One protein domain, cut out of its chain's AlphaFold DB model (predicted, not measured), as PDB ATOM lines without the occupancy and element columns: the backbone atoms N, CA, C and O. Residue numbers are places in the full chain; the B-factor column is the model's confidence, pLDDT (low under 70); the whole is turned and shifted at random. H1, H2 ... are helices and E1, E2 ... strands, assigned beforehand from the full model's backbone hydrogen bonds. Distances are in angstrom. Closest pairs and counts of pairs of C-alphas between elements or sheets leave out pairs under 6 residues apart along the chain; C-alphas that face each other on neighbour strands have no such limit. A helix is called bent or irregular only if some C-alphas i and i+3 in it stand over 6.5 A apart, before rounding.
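AT A GLANCE: This is residues 5 to 12 and 21 to 134 of the 140 residues of an uncharacterized protein of Bifidobacterium longum (UniProt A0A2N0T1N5). A long, twisted antiparallel ribbon of three strands, E2, E3 and E4, with the short strand E1 beside E2, has H2 slanting over one face above E4. Beyond the sheet H1 and H3 pack on H5, which also just meets H2, with H4 close by; in the long link before E1, residues 48 to 53 stick out. The printed part has 122 residues with five named helices and four named strands, in the order H1 H2 E1 H3 H4 H5 E2 E3 E4; the sheet runs E1 E2 E3 E4, and the class is mixed, helices and strands. The whole is compact, with a radius of gyration of the C-alphas of 14.4 A and spans of 44 by 37 by 30 A.

IN THESE COORDINATES: H1 is residues 5 to 10, from C-alpha 5 at (189.952, 120.724, 137.975). H2 is residues 22 to 33, 16.5 A long. E1 is residues 56 to 58, H3 residues 59 to 63 and H4 residues 65 to 72. H4 is only just irregular: C-alphas 66 and 69 are 6.8 A apart. H5, residues 78 to 90, is 18.2 A long. E2, residues 98 to 107, spans 27.6 A from C-alpha 98 at (173.896, 128.716, 140.478). E3, residues 112 to 121, spans 28.8 A. E4, residues 124 to 133, spans 29.3 A and ends at C-alpha 133 at (192.377, 146.563, 133.664).

HOW THE PARTS SIT: E2, E3 and E4 form a meander, each strand the antiparallel neighbour of the one before, with hairpins E2 and E3, and E3 and E4. N 103 and O 116 are 2.9 A apart, and N 117 and O 128 are 3.0 A apart, within hydrogen-bond range. Edge strand E1 is antiparallel to E2, with N 57 and O 99 at 2.8 A. H2 is on the sheet, two layers with helix on one face, at a height over the sheet of 8.6 A; it lies over E4, slantwise to the strands at 52 degrees on the local plane. The closest C-alphas of H2 and E4 are those of Ala 32 and Thr 130, 6.6 A apart. H3 only grazes the sheet, with residues 59 to 62. H5 is the hub. H1 touches it at a shallow tilt of 20 degrees, the same way, closest at the C-alphas of Thr 5 and Leu 84, 5.2 A. H3 touches it, closest at the C-alphas of His 60 and Ser 89, 5.7 A. H2 only just touches it, with 3 pairs of C-alphas within 8 A, through residue 31 alone; the closest C-alphas are those of Leu 31 and Asn 81, 7.3 A. H4 and H5 are close but not clearly touching, with the C-alphas of Phe 72 and Pro 78 5.2 A apart. Every O i to N i+4 pair is within hydrogen-bond range in H1, H2 and H5; H4 has 2 of 4, and H3 has 0 of 1, with 2 of 2 O i to N i+3 pairs within range.

THE WHOLE: The two C-alphas farthest apart are those of Phe 12 and Ala 109, 45.1 A. Residues 13 to 20 are not printed, and C-alphas 12 and 21 are 13.2 A apart across the cut. The link from H2 to E1, 22 residues, is long, and its residues 48 to 53 stand free. The mean pLDDT of the printed part is 71.7, with 49 residues under 70, among them residues 43 to 54 and 65 to 79.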
ATOM      1  N   THR A   5     190.951 121.609 138.569       78.25
ATOM      2  CA  THR A   5     189.952 120.724 137.975       78.25
ATOM      3  C   THR A   5     190.093 119.279 138.451       78.25
ATOM      4  O   THR A   5     189.088 118.615 138.685       78.25
ATOM      5  N   ASP A   6     191.325 118.788 138.611       79.50
ATOM      6  CA  ASP A   6     191.595 117.462 139.181       79.50
ATOM      7  C   ASP A   6     191.212 117.415 140.662       79.50
ATOM      8  O   ASP A   6     190.653 116.420 141.114       79.50
ATOM      9  N   ASP A   7     191.466 118.501 141.395       79.69
ATOM     10  CA  ASP A   7     191.098 118.625 142.806       79.69
ATOM     11  C   ASP A   7     189.572 118.565 142.986       79.69
ATOM     12  O   ASP A   7     189.063 117.696 143.690       79.69
ATOM     13  N   ILE A   8     188.817 119.360 142.217       80.38
ATOM     14  CA  ILE A   8     187.339 119.346 142.206       80.38
ATOM     15  C   ILE A   8     186.770 117.974 141.814       80.38
ATOM     16  O   ILE A   8     185.708 117.576 142.300       80.38
ATOM     17  N   ARG A   9     187.462 117.242 140.930       79.44
ATOM     18  CA  ARG A   9     187.084 115.879 140.522       79.44
ATOM     19  C   ARG A   9     187.364 114.827 141.589       79.44
ATOM     20  O   ARG A   9     186.753 113.768 141.527       79.44
ATOM     21  N   GLN A  10     188.291 115.070 142.509       78.94
ATOM     22  CA  GLN A  10     188.618 114.146 143.600       78.94
ATOM     23  C   GLN A  10     187.892 114.510 144.899       78.94
ATOM     24  O   GLN A  10     187.705 113.650 145.759       78.94
ATOM     25  N   HIS A  11     187.461 115.764 145.027       76.62
ATOM     26  CA  HIS A  11     186.809 116.301 146.208       76.62
ATOM     27  C   HIS A  11     185.283 116.294 146.054       76.62
ATOM     28  O   HIS A  11     184.679 117.179 145.441       76.62
ATOM     29  N   PHE A  12     184.653 115.251 146.596       77.25
ATOM     30  CA  PHE A  12     183.205 115.040 146.509       77.25
ATOM     31  C   PHE A  12     182.437 115.506 147.746       77.25
ATOM     32  O   PHE A  12     181.205 115.525 147.705       77.25
ATOM     33  N   THR A  21     186.383 126.367 151.433       82.94
ATOM     34  CA  THR A  21     187.848 126.326 151.525       82.94
ATOM     35  C   THR A  21     188.510 127.307 150.555       82.94
ATOM     36  O   THR A  21     187.870 127.899 149.683       82.94
ATOM     37  N   GLU A  22     189.830 127.468 150.666       82.31
ATOM     38  CA  GLU A  22     190.611 128.270 149.715       82.31
ATOM     39  C   GLU A  22     190.562 127.711 148.284       82.31
ATOM     40  O   GLU A  22     190.562 128.491 147.331       82.31
ATOM     41  N   ALA A  23     190.458 126.386 148.115       81.50
ATOM     42  CA  ALA A  23     190.309 125.757 146.802       81.50
ATOM     43  C   ALA A  23     188.994 126.175 146.127       81.50
ATOM     44  O   ALA A  23     188.984 126.502 144.941       81.50
ATOM     45  N   ASP A  24     187.903 126.265 146.897       81.88
ATOM     46  CA  ASP A  24     186.612 126.733 146.385       81.88
ATOM     47  C   ASP A  24     186.684 128.206 145.947       81.88
ATOM     48  O   ASP A  24     186.200 128.572 144.875       81.88
ATOM     49  N   SER A  25     187.355 129.050 146.738       82.00
ATOM     50  CA  SER A  25     187.598 130.459 146.398       82.00
ATOM     51  C   SER A  25     188.411 130.619 145.113       82.00
ATOM     52  O   SER A  25     188.084 131.444 144.252       82.00
ATOM     53  N   LEU A  26     189.457 129.804 144.949       83.00
ATOM     54  CA  LEU A  26     190.294 129.805 143.753       83.00
ATOM     55  C   LEU A  26     189.500 129.359 142.520       83.00
ATOM     56  O   LEU A  26     189.582 130.001 141.472       83.00
ATOM     57  N   ALA A  27     188.698 128.306 142.658       81.25
ATOM     58  CA  ALA A  27     187.855 127.784 141.593       81.25
ATOM     59  C   ALA A  27     186.809 128.814 141.129       81.25
ATOM     60  O   ALA A  27     186.660 129.042 139.927       81.25
ATOM     61  N   LEU A  28     186.146 129.495 142.070       79.88
ATOM     62  CA  LEU A  28     185.219 130.590 141.771       79.88
ATOM     63  C   LEU A  28     185.923 131.790 141.142       79.88
ATOM     64  O   LEU A  28     185.394 132.384 140.209       79.88
ATOM     65  N   SER A  29     187.125 132.128 141.609       79.12
ATOM     66  CA  SER A  29     187.921 133.205 141.018       79.12
ATOM     67  C   SER A  29     188.272 132.886 139.566       79.12
ATOM     68  O   SER A  29     188.069 133.723 138.693       79.12
ATOM     69  N   GLN A  30     188.730 131.661 139.277       77.94
ATOM     70  CA  GLN A  30     188.992 131.204 137.907       77.94
ATOM     71  C   GLN A  30     187.737 131.211 137.039       77.94
ATOM     72  O   GLN A  30     187.798 131.643 135.890       77.94
ATOM     73  N   LEU A  31     186.596 130.796 137.588       76.69
ATOM     74  CA  LEU A  31     185.327 130.853 136.877       76.69
ATOM     75  C   LEU A  31     184.896 132.300 136.592       76.69
ATOM     76  O   LEU A  31     184.439 132.593 135.494       76.69
ATOM     77  N   ALA A  32     185.092 133.218 137.537       73.38
ATOM     78  CA  ALA A  32     184.770 134.635 137.378       73.38
ATOM     79  C   ALA A  32     185.724 135.377 136.418       73.38
ATOM     80  O   ALA A  32     185.390 136.458 135.931       73.38
ATOM     81  N   TYR A  33     186.900 134.807 136.122       68.56
ATOM     82  CA  TYR A  33     187.749 135.257 135.014       68.56
ATOM     83  C   TYR A  33     187.174 134.888 133.641       68.56
ATOM     84  O   TYR A  33     187.511 135.545 132.652       68.56
ATOM     85  N   ALA A  34     186.339 133.847 133.550       67.31
ATOM     86  CA  ALA A  34     185.614 133.553 132.322       67.31
ATOM     87  C   ALA A  34     184.493 134.581 132.136       67.31
ATOM     88  O   ALA A  34     183.819 134.983 133.085       67.31
ATOM     89  N   ARG A  35     184.291 135.028 130.894       63.78
ATOM     90  CA  ARG A  35     183.214 135.968 130.591       63.78
ATOM     91  C   ARG A  35     181.889 135.226 130.729       63.78
ATOM     92  O   ARG A  35     181.735 134.160 130.139       63.78
ATOM     93  N   MET A  36     180.960 135.759 131.520       67.56
ATOM     94  CA  MET A  36     179.653 135.126 131.678       67.56
ATOM     95  C   MET A  36     178.857 135.248 130.364       67.56
ATOM     96  O   MET A  36     178.855 136.330 129.768       67.56
ATOM     97  N   PRO A  37     178.214 134.163 129.895       65.00
ATOM     98  CA  PRO A  37     177.370 134.193 128.705       65.00
ATOM     99  C   PRO A  37     176.090 134.997 128.939       65.00
ATOM    100  O   PRO A  37     175.678 135.221 130.076       65.00
ATOM    101  N   ASP A  38     175.424 135.389 127.852       65.00
ATOM    102  CA  ASP A  38     174.201 136.203 127.914       65.00
ATOM    103  C   ASP A  38     172.990 135.465 128.523       65.00
ATOM    104  O   ASP A  38     172.006 136.087 128.910       65.00
ATOM    105  N   ASN A  39     173.069 134.138 128.685       66.94
ATOM    106  CA  ASN A  39     172.069 133.369 129.434       66.94
ATOM    107  C   ASN A  39     172.133 133.619 130.954       66.94
ATOM    108  O   ASN A  39     171.183 133.275 131.661       66.94
ATOM    109  N   VAL A  40     173.229 134.187 131.474       71.50
ATOM    110  CA  VAL A  40     173.347 134.528 132.892       71.50
ATOM    111  C   VAL A  40     172.561 135.810 133.140       71.50
ATOM    112  O   VAL A  40     172.870 136.840 132.534       71.50
ATOM    113  N   PRO A  41     171.574 135.794 134.053       71.44
ATOM    114  CA  PRO A  41     170.792 136.979 134.345       71.44
ATOM    115  C   PRO A  41     171.712 138.095 134.832       71.44
ATOM    116  O   PRO A  41     172.415 137.957 135.841       71.44
ATOM    117  N   ARG A  42     171.711 139.208 134.099       72.81
ATOM    118  CA  ARG A  42     172.442 140.400 134.510       72.81
ATOM    119  C   ARG A  42     171.779 141.017 135.731       72.81
ATOM    120  O   ARG A  42     170.558 140.944 135.897       72.81
ATOM    121  N   TYR A  43     172.592 141.615 136.593       68.50
ATOM    122  CA  TYR A  43     172.064 142.431 137.671       68.50
ATOM    123  C   TYR A  43     171.392 143.655 137.050       68.50
ATOM    124  O   TYR A  43     172.044 144.465 136.394       68.50
ATOM    125  N   HIS A  44     170.083 143.772 137.232       60.12
ATOM    126  CA  HIS A  44     169.335 144.964 136.870       60.12
ATOM    127  C   HIS A  44     168.764 145.534 138.165       60.12
ATOM    128  O   HIS A  44     167.952 144.871 138.805       60.12
ATOM    129  N   GLU A  45     169.144 146.762 138.533       51.75
ATOM    130  CA  GLU A  45     168.605 147.462 139.717       51.75
ATOM    131  C   GLU A  45     167.066 147.554 139.711       51.75
ATOM    132  O   GLU A  45     166.455 147.678 140.766       51.75
ATOM    133  N   ASN A  46     166.442 147.415 138.533       46.03
ATOM    134  CA  ASN A  46     164.994 147.490 138.325       46.03
ATOM    135  C   ASN A  46     164.334 146.145 137.975       46.03
ATOM    136  O   ASN A  46     163.159 146.125 137.601       46.03
ATOM    137  N   ALA A  47     165.050 145.020 138.046       46.34
ATOM    138  CA  ALA A  47     164.397 143.717 137.984       46.34
ATOM    139  C   ALA A  47     163.797 143.429 139.361       46.34
ATOM    140  O   ALA A  47     164.367 142.704 140.173       46.34
ATOM    141  N   GLU A  48     162.632 144.022 139.615       44.44
ATOM    142  CA  GLU A  48     161.700 143.558 140.635       44.44
ATOM    143  C   GLU A  48     161.249 142.146 140.236       44.44
ATOM    144  O   GLU A  48     160.148 141.930 139.725       44.44
ATOM    145  N   THR A  49     162.112 141.140 140.411       47.69
ATOM    146  CA  THR A  49     161.625 139.771 140.523       47.69
ATOM    147  C   THR A  49     160.642 139.825 141.682       47.69
ATOM    148  O   THR A  49     161.010 140.309 142.751       47.69
ATOM    149  N   ALA A  50     159.405 139.377 141.473       50.03
ATOM    150  CA  ALA A  50     158.269 139.555 142.388       50.03
ATOM    151  C   ALA A  50     158.465 139.020 143.833       50.03
ATOM    152  O   ALA A  50     157.537 139.068 144.630       50.03
ATOM    153  N   ASP A  51     159.662 138.530 144.165       52.41
ATOM    154  CA  ASP A  51     160.058 137.913 145.427       52.41
ATOM    155  C   ASP A  51     161.371 138.485 146.022       52.41
ATOM    156  O   ASP A  51     161.855 138.005 147.039       52.41
ATOM    157  N   GLY A  52     162.010 139.486 145.396       54.47
ATOM    158  CA  GLY A  52     163.317 140.001 145.854       54.47
ATOM    159  C   GLY A  52     164.483 139.010 145.699       54.47
ATOM    160  O   GLY A  52     165.591 139.274 146.165       54.47
ATOM    161  N   MET A  53     164.254 137.872 145.034       58.34
ATOM    162  CA  MET A  53     165.287 136.888 144.722       58.34
ATOM    163  C   MET A  53     166.101 137.300 143.491       58.34
ATOM    164  O   MET A  53     165.557 137.700 142.454       58.34
ATOM    165  N   ILE A  54     167.423 137.153 143.603       66.25
ATOM    166  CA  ILE A  54     168.359 137.300 142.489       66.25
ATOM    167  C   ILE A  54     168.064 136.196 141.469       66.25
ATOM    168  O   ILE A  54     168.078 135.014 141.806       66.25
ATOM    169  N   ALA A  55     167.822 136.566 140.212       73.19
ATOM    170  CA  ALA A  55     167.690 135.589 139.142       73.19
ATOM    171  C   ALA A  55     169.037 134.877 138.934       73.19
ATOM    172  O   ALA A  55     170.032 135.502 138.566       73.19
ATOM    173  N   THR A  56     169.069 133.568 139.180       79.38
ATOM    174  CA  THR A  56     170.253 132.720 139.006       79.38
ATOM    175  C   THR A  56     169.936 131.542 138.087       79.38
ATOM    176  O   THR A  56     168.839 130.978 138.126       79.38
ATOM    177  N   VAL A  57     170.907 131.138 137.272       84.00
ATOM    178  CA  VAL A  57     170.862 129.942 136.419       84.00
ATOM    179  C   VAL A  57     171.839 128.897 136.951       84.00
ATOM    180  O   VAL A  57     172.894 129.253 137.473       84.00
ATOM    181  N   PRO A  58     171.517 127.601 136.884       83.38
ATOM    182  CA  PRO A  58     172.416 126.573 137.386       83.38
ATOM    183  C   PRO A  58     173.670 126.447 136.506       83.38
ATOM    184  O   PRO A  58     173.605 126.660 135.296       83.38
ATOM    185  N   ILE A  59     174.803 126.049 137.092       83.38
ATOM    186  CA  ILE A  59     176.100 125.980 136.390       83.38
ATOM    187  C   ILE A  59     176.069 125.090 135.136       83.38
ATOM    188  O   ILE A  59     176.739 125.387 134.150       83.38
ATOM    189  N   HIS A  60     175.248 124.036 135.126       80.06
ATOM    190  CA  HIS A  60     175.104 123.160 133.963       80.06
ATOM    191  C   HIS A  60     174.445 123.855 132.761       80.06
ATOM    192  O   HIS A  60     174.623 123.400 131.634       80.06
ATOM    193  N   ASP A  61     173.719 124.959 132.962       81.62
ATOM    194  CA  ASP A  61     173.169 125.753 131.860       81.62
ATOM    195  C   ASP A  61     174.269 126.539 131.123       81.62
ATOM    196  O   ASP A  61     174.131 126.846 129.942       81.62
ATOM    197  N   LEU A  62     175.419 126.774 131.771       75.00
ATOM    198  CA  LEU A  62     176.615 127.335 131.127       75.00
ATOM    199  C   LEU A  62     177.312 126.328 130.200       75.00
ATOM    200  O   LEU A  62     178.100 126.722 129.346       75.00
ATOM    201  N   LEU A  63     177.029 125.024 130.330       72.38
ATOM    202  CA  LEU A  63     177.589 123.972 129.469       72.38
ATOM    203  C   LEU A  63     176.862 123.840 128.117       72.38
ATOM    204  O   LEU A  63     176.974 122.810 127.450       72.38
ATOM    205  N   ARG A  64     176.125 124.866 127.684       71.94
ATOM    206  CA  ARG A  64     175.497 124.886 126.362       71.94
ATOM    207  C   ARG A  64     176.515 125.281 125.297       71.94
ATOM    208  O   ARG A  64     177.150 126.326 125.389       71.94
ATOM    209  N   ALA A  65     176.622 124.465 124.249       66.69
ATOM    210  CA  ALA A  65     177.553 124.703 123.144       66.69
ATOM    211  C   ALA A  65     177.318 126.054 122.441       66.69
ATOM    212  O   ALA A  65     178.269 126.667 121.966       66.69
ATOM    213  N   GLU A  66     176.072 126.536 122.417       67.88
ATOM    214  CA  GLU A  66     175.712 127.864 121.897       67.88
ATOM    215  C   GLU A  66     176.299 129.019 122.729       67.88
ATOM    216  O   GLU A  66     176.571 130.079 122.180       67.88
ATOM    217  N   CYS A  67     176.567 128.813 124.022       64.81
ATOM    218  CA  CYS A  67     177.126 129.829 124.917       64.81
ATOM    219  C   CYS A  67     178.662 129.865 124.914       64.81
ATOM    220  O   CYS A  67     179.257 130.781 125.480       64.81
ATOM    221  N   TYR A  68     179.332 128.878 124.306       65.56
ATOM    222  CA  TYR A  68     180.793 128.766 124.365       65.56
ATOM    223  C   TYR A  68     181.509 129.870 123.585       65.56
ATOM    224  O   TYR A  68     182.566 130.322 124.025       65.56
ATOM    225  N   ASP A  69     180.948 130.311 122.457       63.47
ATOM    226  CA  ASP A  69     181.544 131.382 121.650       63.47
ATOM    227  C   ASP A  69     181.503 132.722 122.406       63.47
ATOM    228  O   ASP A  69     182.526 133.395 122.543       63.47
ATOM    229  N   ASP A  70     180.366 133.038 123.035       63.19
ATOM    230  CA  ASP A  70     180.195 134.230 123.872       63.19
ATOM    231  C   ASP A  70     181.023 134.191 125.171       63.19
ATOM    232  O   ASP A  70     181.618 135.206 125.553       63.19
ATOM    233  N   MET A  71     181.130 133.029 125.835       62.22
ATOM    234  CA  MET A  71     181.938 132.875 127.058       62.22
ATOM    235  C   MET A  71     183.440 132.929 126.800       62.22
ATOM    236  O   MET A  71     184.194 133.570 127.539       62.22
ATOM    237  N   PHE A  72     183.897 132.182 125.793       61.16
ATOM    238  CA  PHE A  72     185.307 131.832 125.632       61.16
ATOM    239  C   PHE A  72     185.961 132.451 124.405       61.16
ATOM    240  O   PHE A  72     187.187 132.399 124.303       61.16
ATOM    241  N   GLY A  73     185.202 133.104 123.521       54.06
ATOM    242  CA  GLY A  73     185.712 133.696 122.279       54.06
ATOM    243  C   GLY A  73     186.812 134.746 122.471       54.06
ATOM    244  O   GLY A  73     187.513 135.094 121.521       54.06
ATOM    245  N   LYS A  74     187.014 135.245 123.700       53.62
ATOM    246  CA  LYS A  74     188.082 136.202 124.048       53.62
ATOM    247  C   LYS A  74     188.996 135.762 125.197       53.62
ATOM    248  O   LYS A  74     189.908 136.514 125.541       53.62
ATOM    249  N   VAL A  75     188.780 134.588 125.795       56.06
ATOM    250  CA  VAL A  75     189.510 134.155 127.001       56.06
ATOM    251  C   VAL A  75     190.700 133.272 126.625       56.06
ATOM    252  O   VAL A  75     190.651 132.469 125.695       56.06
ATOM    253  N   TRP A  76     191.798 133.417 127.365       47.38
ATOM    254  CA  TRP A  76     192.983 132.578 127.225       47.38
ATOM    255  C   TRP A  76     192.659 131.144 127.702       47.38
ATOM    256  O   TRP A  76     192.363 130.934 128.872       47.38
ATOM    257  N   SER A  77     192.701 130.169 126.785       58.84
ATOM    258  CA  SER A  77     192.367 128.735 126.968       58.84
ATOM    259  C   SER A  77     190.884 128.382 127.229       58.84
ATOM    260  O   SER A  77     190.506 128.058 128.357       58.84
ATOM    261  N   PRO A  78     190.052 128.307 126.169       65.25
ATOM    262  CA  PRO A  78     188.657 127.845 126.234       65.25
ATOM    263  C   PRO A  78     188.506 126.435 126.816       65.25
ATOM    264  O   PRO A  78     187.643 126.182 127.649       65.25
ATOM    265  N   SER A  79     189.381 125.513 126.406       69.62
ATOM    266  CA  SER A  79     189.312 124.099 126.786       69.62
ATOM    267  C   SER A  79     189.494 123.872 128.286       69.62
ATOM    268  O   SER A  79     188.824 123.015 128.851       69.62
ATOM    269  N   MET A  80     190.358 124.656 128.938       71.69
ATOM    270  CA  MET A  80     190.608 124.545 130.378       71.69
ATOM    271  C   MET A  80     189.379 124.959 131.195       71.69
ATOM    272  O   MET A  80     189.014 124.282 132.151       71.69
ATOM    273  N   ASN A  81     188.711 126.045 130.799       71.75
ATOM    274  CA  ASN A  81     187.511 126.515 131.489       71.75
ATOM    275  C   ASN A  81     186.302 125.610 131.236       71.75
ATOM    276  O   ASN A  81     185.508 125.390 132.146       71.75
ATOM    277  N   VAL A  82     186.174 125.044 130.031       77.06
ATOM    278  CA  VAL A  82     185.152 124.028 129.750       77.06
ATOM    279  C   VAL A  82     185.380 122.783 130.608       77.06
ATOM    280  O   VAL A  82     184.423 122.260 131.173       77.06
ATOM    281  N   ASP A  83     186.630 122.330 130.762       81.69
ATOM    282  CA  ASP A  83     186.944 121.189 131.632       81.69
ATOM    283  C   ASP A  83     186.626 121.495 133.105       81.69
ATOM    284  O   ASP A  83     186.067 120.645 133.794       81.69
ATOM    285  N   LEU A  84     186.893 122.726 133.562       80.12
ATOM    286  CA  LEU A  84     186.530 123.201 134.901       80.12
ATOM    287  C   LEU A  84     185.009 123.222 135.116       80.12
ATOM    288  O   LEU A  84     184.525 122.642 136.085       80.12
ATOM    289  N   LEU A  85     184.249 123.838 134.206       81.06
ATOM    290  CA  LEU A  85     182.779 123.865 134.251       81.06
ATOM    291  C   LEU A  85     182.187 122.457 134.253       81.06
ATOM    292  O   LEU A  85     181.218 122.178 134.966       81.06
ATOM    293  N   ARG A  86     182.772 121.564 133.453       83.25
ATOM    294  CA  ARG A  86     182.356 120.169 133.373       83.25
ATOM    295  C   ARG A  86     182.636 119.442 134.682       83.25
ATOM    296  O   ARG A  86     181.714 118.849 135.228       83.25
ATOM    297  N   ALA A  87     183.841 119.571 135.232       85.25
ATOM    298  CA  ALA A  87     184.194 119.001 136.530       85.25
ATOM    299  C   ALA A  87     183.303 119.524 137.664       85.25
ATOM    300  O   ALA A  87     182.850 118.743 138.496       85.25
ATOM    301  N   MET A  88     182.995 120.823 137.677       83.81
ATOM    302  CA  MET A  88     182.051 121.412 138.630       83.81
ATOM    303  C   MET A  88     180.633 120.852 138.450       83.81
ATOM    304  O   MET A  88     179.956 120.541 139.423       83.81
ATOM    305  N   SER A  89     180.175 120.669 137.215       83.88
ATOM    306  CA  SER A  89     178.845 120.096 136.958       83.88
ATOM    307  C   SER A  89     178.763 118.607 137.317       83.88
ATOM    308  O   SER A  89     177.703 118.128 137.717       83.88
ATOM    309  N   GLU A  90     179.871 117.875 137.185       83.62
ATOM    310  CA  GLU A  90     179.988 116.457 137.542       83.62
ATOM    311  C   GLU A  90     180.182 116.247 139.058       83.62
ATOM    312  O   GLU A  90     179.755 115.224 139.596       83.62
ATOM    313  N   SER A  91     180.786 117.208 139.765       82.62
ATOM    314  CA  SER A  91     181.077 117.098 141.196       82.62
ATOM    315  C   SER A  91     179.821 117.313 142.063       82.62
ATOM    316  O   SER A  91     179.114 118.309 141.887       82.62
ATOM    317  N   PRO A  92     179.530 116.447 143.059       81.38
ATOM    318  CA  PRO A  92     178.378 116.596 143.950       81.38
ATOM    319  C   PRO A  92     178.411 117.881 144.775       81.38
ATOM    320  O   PRO A  92     177.359 118.432 145.100       81.38
ATOM    321  N   ARG A  93     179.622 118.361 145.077       83.44
ATOM    322  CA  ARG A  93     179.867 119.621 145.774       83.44
ATOM    323  C   ARG A  93     179.331 120.800 144.958       83.44
ATOM    324  O   ARG A  93     178.619 121.639 145.499       83.44
ATOM    325  N   TRP A  94     179.575 120.807 143.645       81.94
ATOM    326  CA  TRP A  94     179.372 121.961 142.761       81.94
ATOM    327  C   TRP A  94     178.163 121.868 141.821       81.94
ATOM    328  O   TRP A  94     177.696 122.895 141.338       81.94
ATOM    329  N   ARG A  95     177.590 120.682 141.591       80.88
ATOM    330  CA  ARG A  95     176.443 120.475 140.679       80.88
ATOM    331  C   ARG A  95     175.201 121.315 141.000       80.88
ATOM    332  O   ARG A  95     174.357 121.513 140.129       80.88
ATOM    333  N   ASN A  96     175.074 121.775 142.248       83.69
ATOM    334  CA  ASN A  96     173.972 122.620 142.715       83.69
ATOM    335  C   ASN A  96     174.307 124.123 142.667       83.69
ATOM    336  O   ASN A  96     173.469 124.930 143.062       83.69
ATOM    337  N   LEU A  97     175.505 124.499 142.206       84.75
ATOM    338  CA  LEU A  97     175.921 125.888 142.043       84.75
ATOM    339  C   LEU A  97     174.999 126.595 141.051       84.75
ATOM    340  O   LEU A  97     174.710 126.073 139.966       84.75
ATOM    341  N   ARG A  98     174.595 127.814 141.392       85.25
ATOM    342  CA  ARG A  98     173.896 128.716 140.478       85.25
ATOM    343  C   ARG A  98     174.673 130.013 140.335       85.25
ATOM    344  O   ARG A  98     175.320 130.451 141.277       85.25
ATOM    345  N   VAL A  99     174.609 130.625 139.163       83.81
ATOM    346  CA  VAL A  99     175.248 131.901 138.849       83.81
ATOM    347  C   VAL A  99     174.198 132.912 138.406       83.81
ATOM    348  O   VAL A  99     173.258 132.573 137.691       83.81
ATOM    349  N   GLY A 100     174.328 134.157 138.837       81.88
ATOM    350  CA  GLY A 100     173.416 135.236 138.471       81.88
ATOM    351  C   GLY A 100     173.936 136.595 138.904       81.88
ATOM    352  O   GLY A 100     175.091 136.722 139.314       81.88
ATOM    353  N   ALA A 101     173.075 137.611 138.792       74.88
ATOM    354  CA  ALA A 101     173.415 139.010 139.065       74.88
ATOM    355  C   ALA A 101     174.758 139.425 138.442       74.88
ATOM    356  O   ALA A 101     175.593 140.056 139.091       74.88
ATOM    357  N   TYR A 102     174.979 139.048 137.181       76.81
ATOM    358  CA  TYR A 102     176.187 139.452 136.478       76.81
ATOM    359  C   TYR A 102     176.138 140.953 136.181       76.81
ATOM    360  O   TYR A 102     175.242 141.423 135.479       76.81
ATOM    361  N   VAL A 103     177.098 141.708 136.701       75.06
ATOM    362  CA  VAL A 103     177.321 143.109 136.337       75.06
ATOM    363  C   VAL A 103     178.627 143.201 135.565       75.06
ATOM    364  O   VAL A 103     179.607 142.552 135.920       75.06
ATOM    365  N   ASP A 104     178.627 143.983 134.494       73.31
ATOM    366  CA  ASP A 104     179.813 144.336 133.720       73.31
ATOM    367  C   ASP A 104     179.759 145.840 133.473       73.31
ATOM    368  O   ASP A 104     178.849 146.340 132.813       73.31
ATOM    369  N   GLU A 105     180.710 146.555 134.051       71.69
ATOM    370  CA  GLU A 105     180.887 147.989 133.922       71.69
ATOM    371  C   GLU A 105     182.218 148.240 133.214       71.69
ATOM    372  O   GLU A 105     183.303 147.971 133.738       71.69
ATOM    373  N   PHE A 106     182.134 148.734 131.984       66.75
ATOM    374  CA  PHE A 106     183.298 149.095 131.193       66.75
ATOM    375  C   PHE A 106     183.468 150.612 131.178       66.75
ATOM    376  O   PHE A 106     182.680 151.331 130.560       66.75
ATOM    377  N   ASP A 107     184.537 151.094 131.805       69.94
ATOM    378  CA  ASP A 107     184.926 152.496 131.767       69.94
ATOM    379  C   ASP A 107     185.990 152.722 130.684       69.94
ATOM    380  O   ASP A 107     187.180 152.425 130.843       69.94
ATOM    381  N   ALA A 108     185.550 153.271 129.551       64.56
ATOM    382  CA  ALA A 108     186.416 153.572 128.413       64.56
ATOM    383  C   ALA A 108     187.471 154.649 128.734       64.56
ATOM    384  O   ALA A 108     188.553 154.641 128.147       64.56
ATOM    385  N   ALA A 109     187.177 155.564 129.666       70.44
ATOM    386  CA  ALA A 109     188.044 156.694 130.003       70.44
ATOM    387  C   ALA A 109     189.288 156.269 130.801       70.44
ATOM    388  O   ALA A 109     190.387 156.771 130.567       70.44
ATOM    389  N   THR A 110     189.134 155.316 131.717       66.81
ATOM    390  CA  THR A 110     190.210 154.753 132.543       66.81
ATOM    391  C   THR A 110     190.655 153.374 132.074       66.81
ATOM    392  O   THR A 110     191.600 152.819 132.638       66.81
ATOM    393  N   THR A 111     190.028 152.833 131.021       66.88
ATOM    394  CA  THR A 111     190.325 151.502 130.472       66.88
ATOM    395  C   THR A 111     190.184 150.403 131.544       66.88
ATOM    396  O   THR A 111     190.908 149.402 131.574       66.88
ATOM    397  N   LYS A 112     189.245 150.598 132.470       66.31
ATOM    398  CA  LYS A 112     188.945 149.646 133.539       66.31
ATOM    399  C   LYS A 112     187.645 148.939 133.219       66.31
ATOM    400  O   LYS A 112     186.642 149.576 132.927       66.31
ATOM    401  N   GLN A 113     187.681 147.622 133.289       65.69
ATOM    402  CA  GLN A 113     186.502 146.785 133.252       65.69
ATOM    403  C   GLN A 113     186.303 146.215 134.653       65.69
ATOM    404  O   GLN A 113     187.193 145.557 135.199       65.69
ATOM    405  N   PHE A 114     185.161 146.499 135.255       72.69
ATOM    406  CA  PHE A 114     184.712 145.854 136.477       72.69
ATOM    407  C   PHE A 114     183.622 144.873 136.103       72.69
ATOM    408  O   PHE A 114     182.693 145.215 135.385       72.69
ATOM    409  N   SER A 115     183.716 143.655 136.596       71.38
ATOM    410  CA  SER A 115     182.627 142.706 136.517       71.38
ATOM    411  C   SER A 115     182.375 142.128 137.903       71.38
ATOM    412  O   SER A 115     183.285 142.025 138.719       71.38
ATOM    413  N   ALA A 116     181.148 141.754 138.223       77.12
ATOM    414  CA  ALA A 116     180.885 140.962 139.417       77.12
ATOM    415  C   ALA A 116     179.831 139.910 139.109       77.12
ATOM    416  O   ALA A 116     178.893 140.160 138.356       77.12
ATOM    417  N   CYS A 117     180.020 138.722 139.670       79.69
ATOM    418  CA  CYS A 117     179.091 137.606 139.543       79.69
ATOM    419  C   CYS A 117     178.636 137.192 140.937       79.69
ATOM    420  O   CYS A 117     179.451 137.148 141.861       79.69
ATOM    421  N   VAL A 118     177.364 136.840 141.090       81.94
ATOM    422  CA  VAL A 118     176.864 136.202 142.309       81.94
ATOM    423  C   VAL A 118     176.726 134.709 142.061       81.94
ATOM    424  O   VAL A 118     176.101 134.276 141.096       81.94
ATOM    425  N   PHE A 119     177.309 133.931 142.960       82.75
ATOM    426  CA  PHE A 119     177.240 132.485 142.993       82.75
ATOM    427  C   PHE A 119     176.392 132.045 144.181       82.75
ATOM    428  O   PHE A 119     176.713 132.332 145.330       82.75
ATOM    429  N   GLU A 120     175.304 131.342 143.914       83.31
ATOM    430  CA  GLU A 120     174.502 130.693 144.940       83.31
ATOM    431  C   GLU A 120     175.009 129.268 145.129       83.31
ATOM    432  O   GLU A 120     174.907 128.420 144.238       83.31
ATOM    433  N   LEU A 121     175.570 129.015 146.303       78.75
ATOM    434  CA  LEU A 121     175.820 127.677 146.806       78.75
ATOM    435  C   LEU A 121     174.629 127.319 147.696       78.75
ATOM    436  O   LEU A 121     174.093 128.188 148.369       78.75
ATOM    437  N   GLY A 122     174.173 126.063 147.721       65.75
ATOM    438  CA  GLY A 122     172.944 125.671 148.443       65.75
ATOM    439  C   GLY A 122     172.901 126.001 149.952       65.75
ATOM    440  O   GLY A 122     171.898 125.731 150.604       65.75
ATOM    441  N   ASN A 123     173.976 126.564 150.510       66.94
ATOM    442  CA  ASN A 123     174.120 127.062 151.872       66.94
ATOM    443  C   ASN A 123     174.367 128.591 151.987       66.94
ATOM    444  O   ASN A 123     174.491 129.077 153.110       66.94
ATOM    445  N   GLY A 124     174.457 129.356 150.889       69.81
ATOM    446  CA  GLY A 124     174.703 130.805 150.906       69.81
ATOM    447  C   GLY A 124     174.976 131.448 149.536       69.81
ATOM    448  O   GLY A 124     175.307 130.782 148.559       69.81
ATOM    449  N   LEU A 125     174.863 132.779 149.471       73.56
ATOM    450  CA  LEU A 125     175.187 133.590 148.290       73.56
ATOM    451  C   LEU A 125     176.597 134.181 148.414       73.56
ATOM    452  O   LEU A 125     176.940 134.772 149.437       73.56
ATOM    453  N   PHE A 126     177.394 134.066 147.357       78.25
ATOM    454  CA  PHE A 126     178.777 134.522 147.285       78.25
ATOM    455  C   PHE A 126     178.943 135.468 146.100       78.25
ATOM    456  O   PHE A 126     178.850 135.057 144.948       78.25
ATOM    457  N   ALA A 127     179.205 136.743 146.368       74.50
ATOM    458  CA  ALA A 127     179.528 137.708 145.325       74.50
ATOM    459  C   ALA A 127     181.039 137.709 145.063       74.50
ATOM    460  O   ALA A 127     181.828 137.959 145.975       74.50
ATOM    461  N   VAL A 128     181.441 137.452 143.819       77.31
ATOM    462  CA  VAL A 128     182.839 137.486 143.378       77.31
ATOM    463  C   VAL A 128     183.019 138.676 142.433       77.31
ATOM    464  O   VAL A 128     182.595 138.609 141.275       77.31
ATOM    465  N   PRO A 129     183.616 139.782 142.911       74.56
ATOM    466  CA  PRO A 129     183.994 140.899 142.062       74.56
ATOM    467  C   PRO A 129     185.311 140.594 141.341       74.56
ATOM    468  O   PRO A 129     186.307 140.214 141.956       74.56
ATOM    469  N   THR A 130     185.338 140.810 140.034       67.06
ATOM    470  CA  THR A 130     186.534 140.767 139.197       67.06
ATOM    471  C   THR A 130     186.793 142.148 138.603       67.06
ATOM    472  O   THR A 130     185.922 142.800 138.046       67.06
ATOM    473  N   ALA A 131     188.019 142.643 138.739       64.62
ATOM    474  CA  ALA A 131     188.438 143.885 138.101       64.62
ATOM    475  C   ALA A 131     189.518 143.546 137.079       64.62
ATOM    476  O   ALA A 131     190.598 143.074 137.437       64.62
ATOM    477  N   GLN A 132     189.234 143.778 135.803       58.66
ATOM    478  CA  GLN A 132     190.207 143.656 134.732       58.66
ATOM    479  C   GLN A 132     190.567 145.054 134.230       58.66
ATOM    480  O   GLN A 132     189.767 145.766 133.633       58.66
ATOM    481  N   SER A 133     191.816 145.463 134.445       50.94
ATOM    482  CA  SER A 133     192.377 146.563 133.664       50.94
ATOM    483  C   SER A 133     192.556 146.036 132.246       50.94
ATOM    484  O   SER A 133     193.357 145.121 132.034       50.94
ATOM    485  N   SER A 134     191.797 146.559 131.282       50.44
ATOM    486  CA  SER A 134     191.946 146.211 129.867       50.44
ATOM    487  C   SER A 134     193.228 146.861 129.343       50.44
ATOM    488  O   SER A 134     193.171 147.733 128.485       50.44
TER     489      SER A 134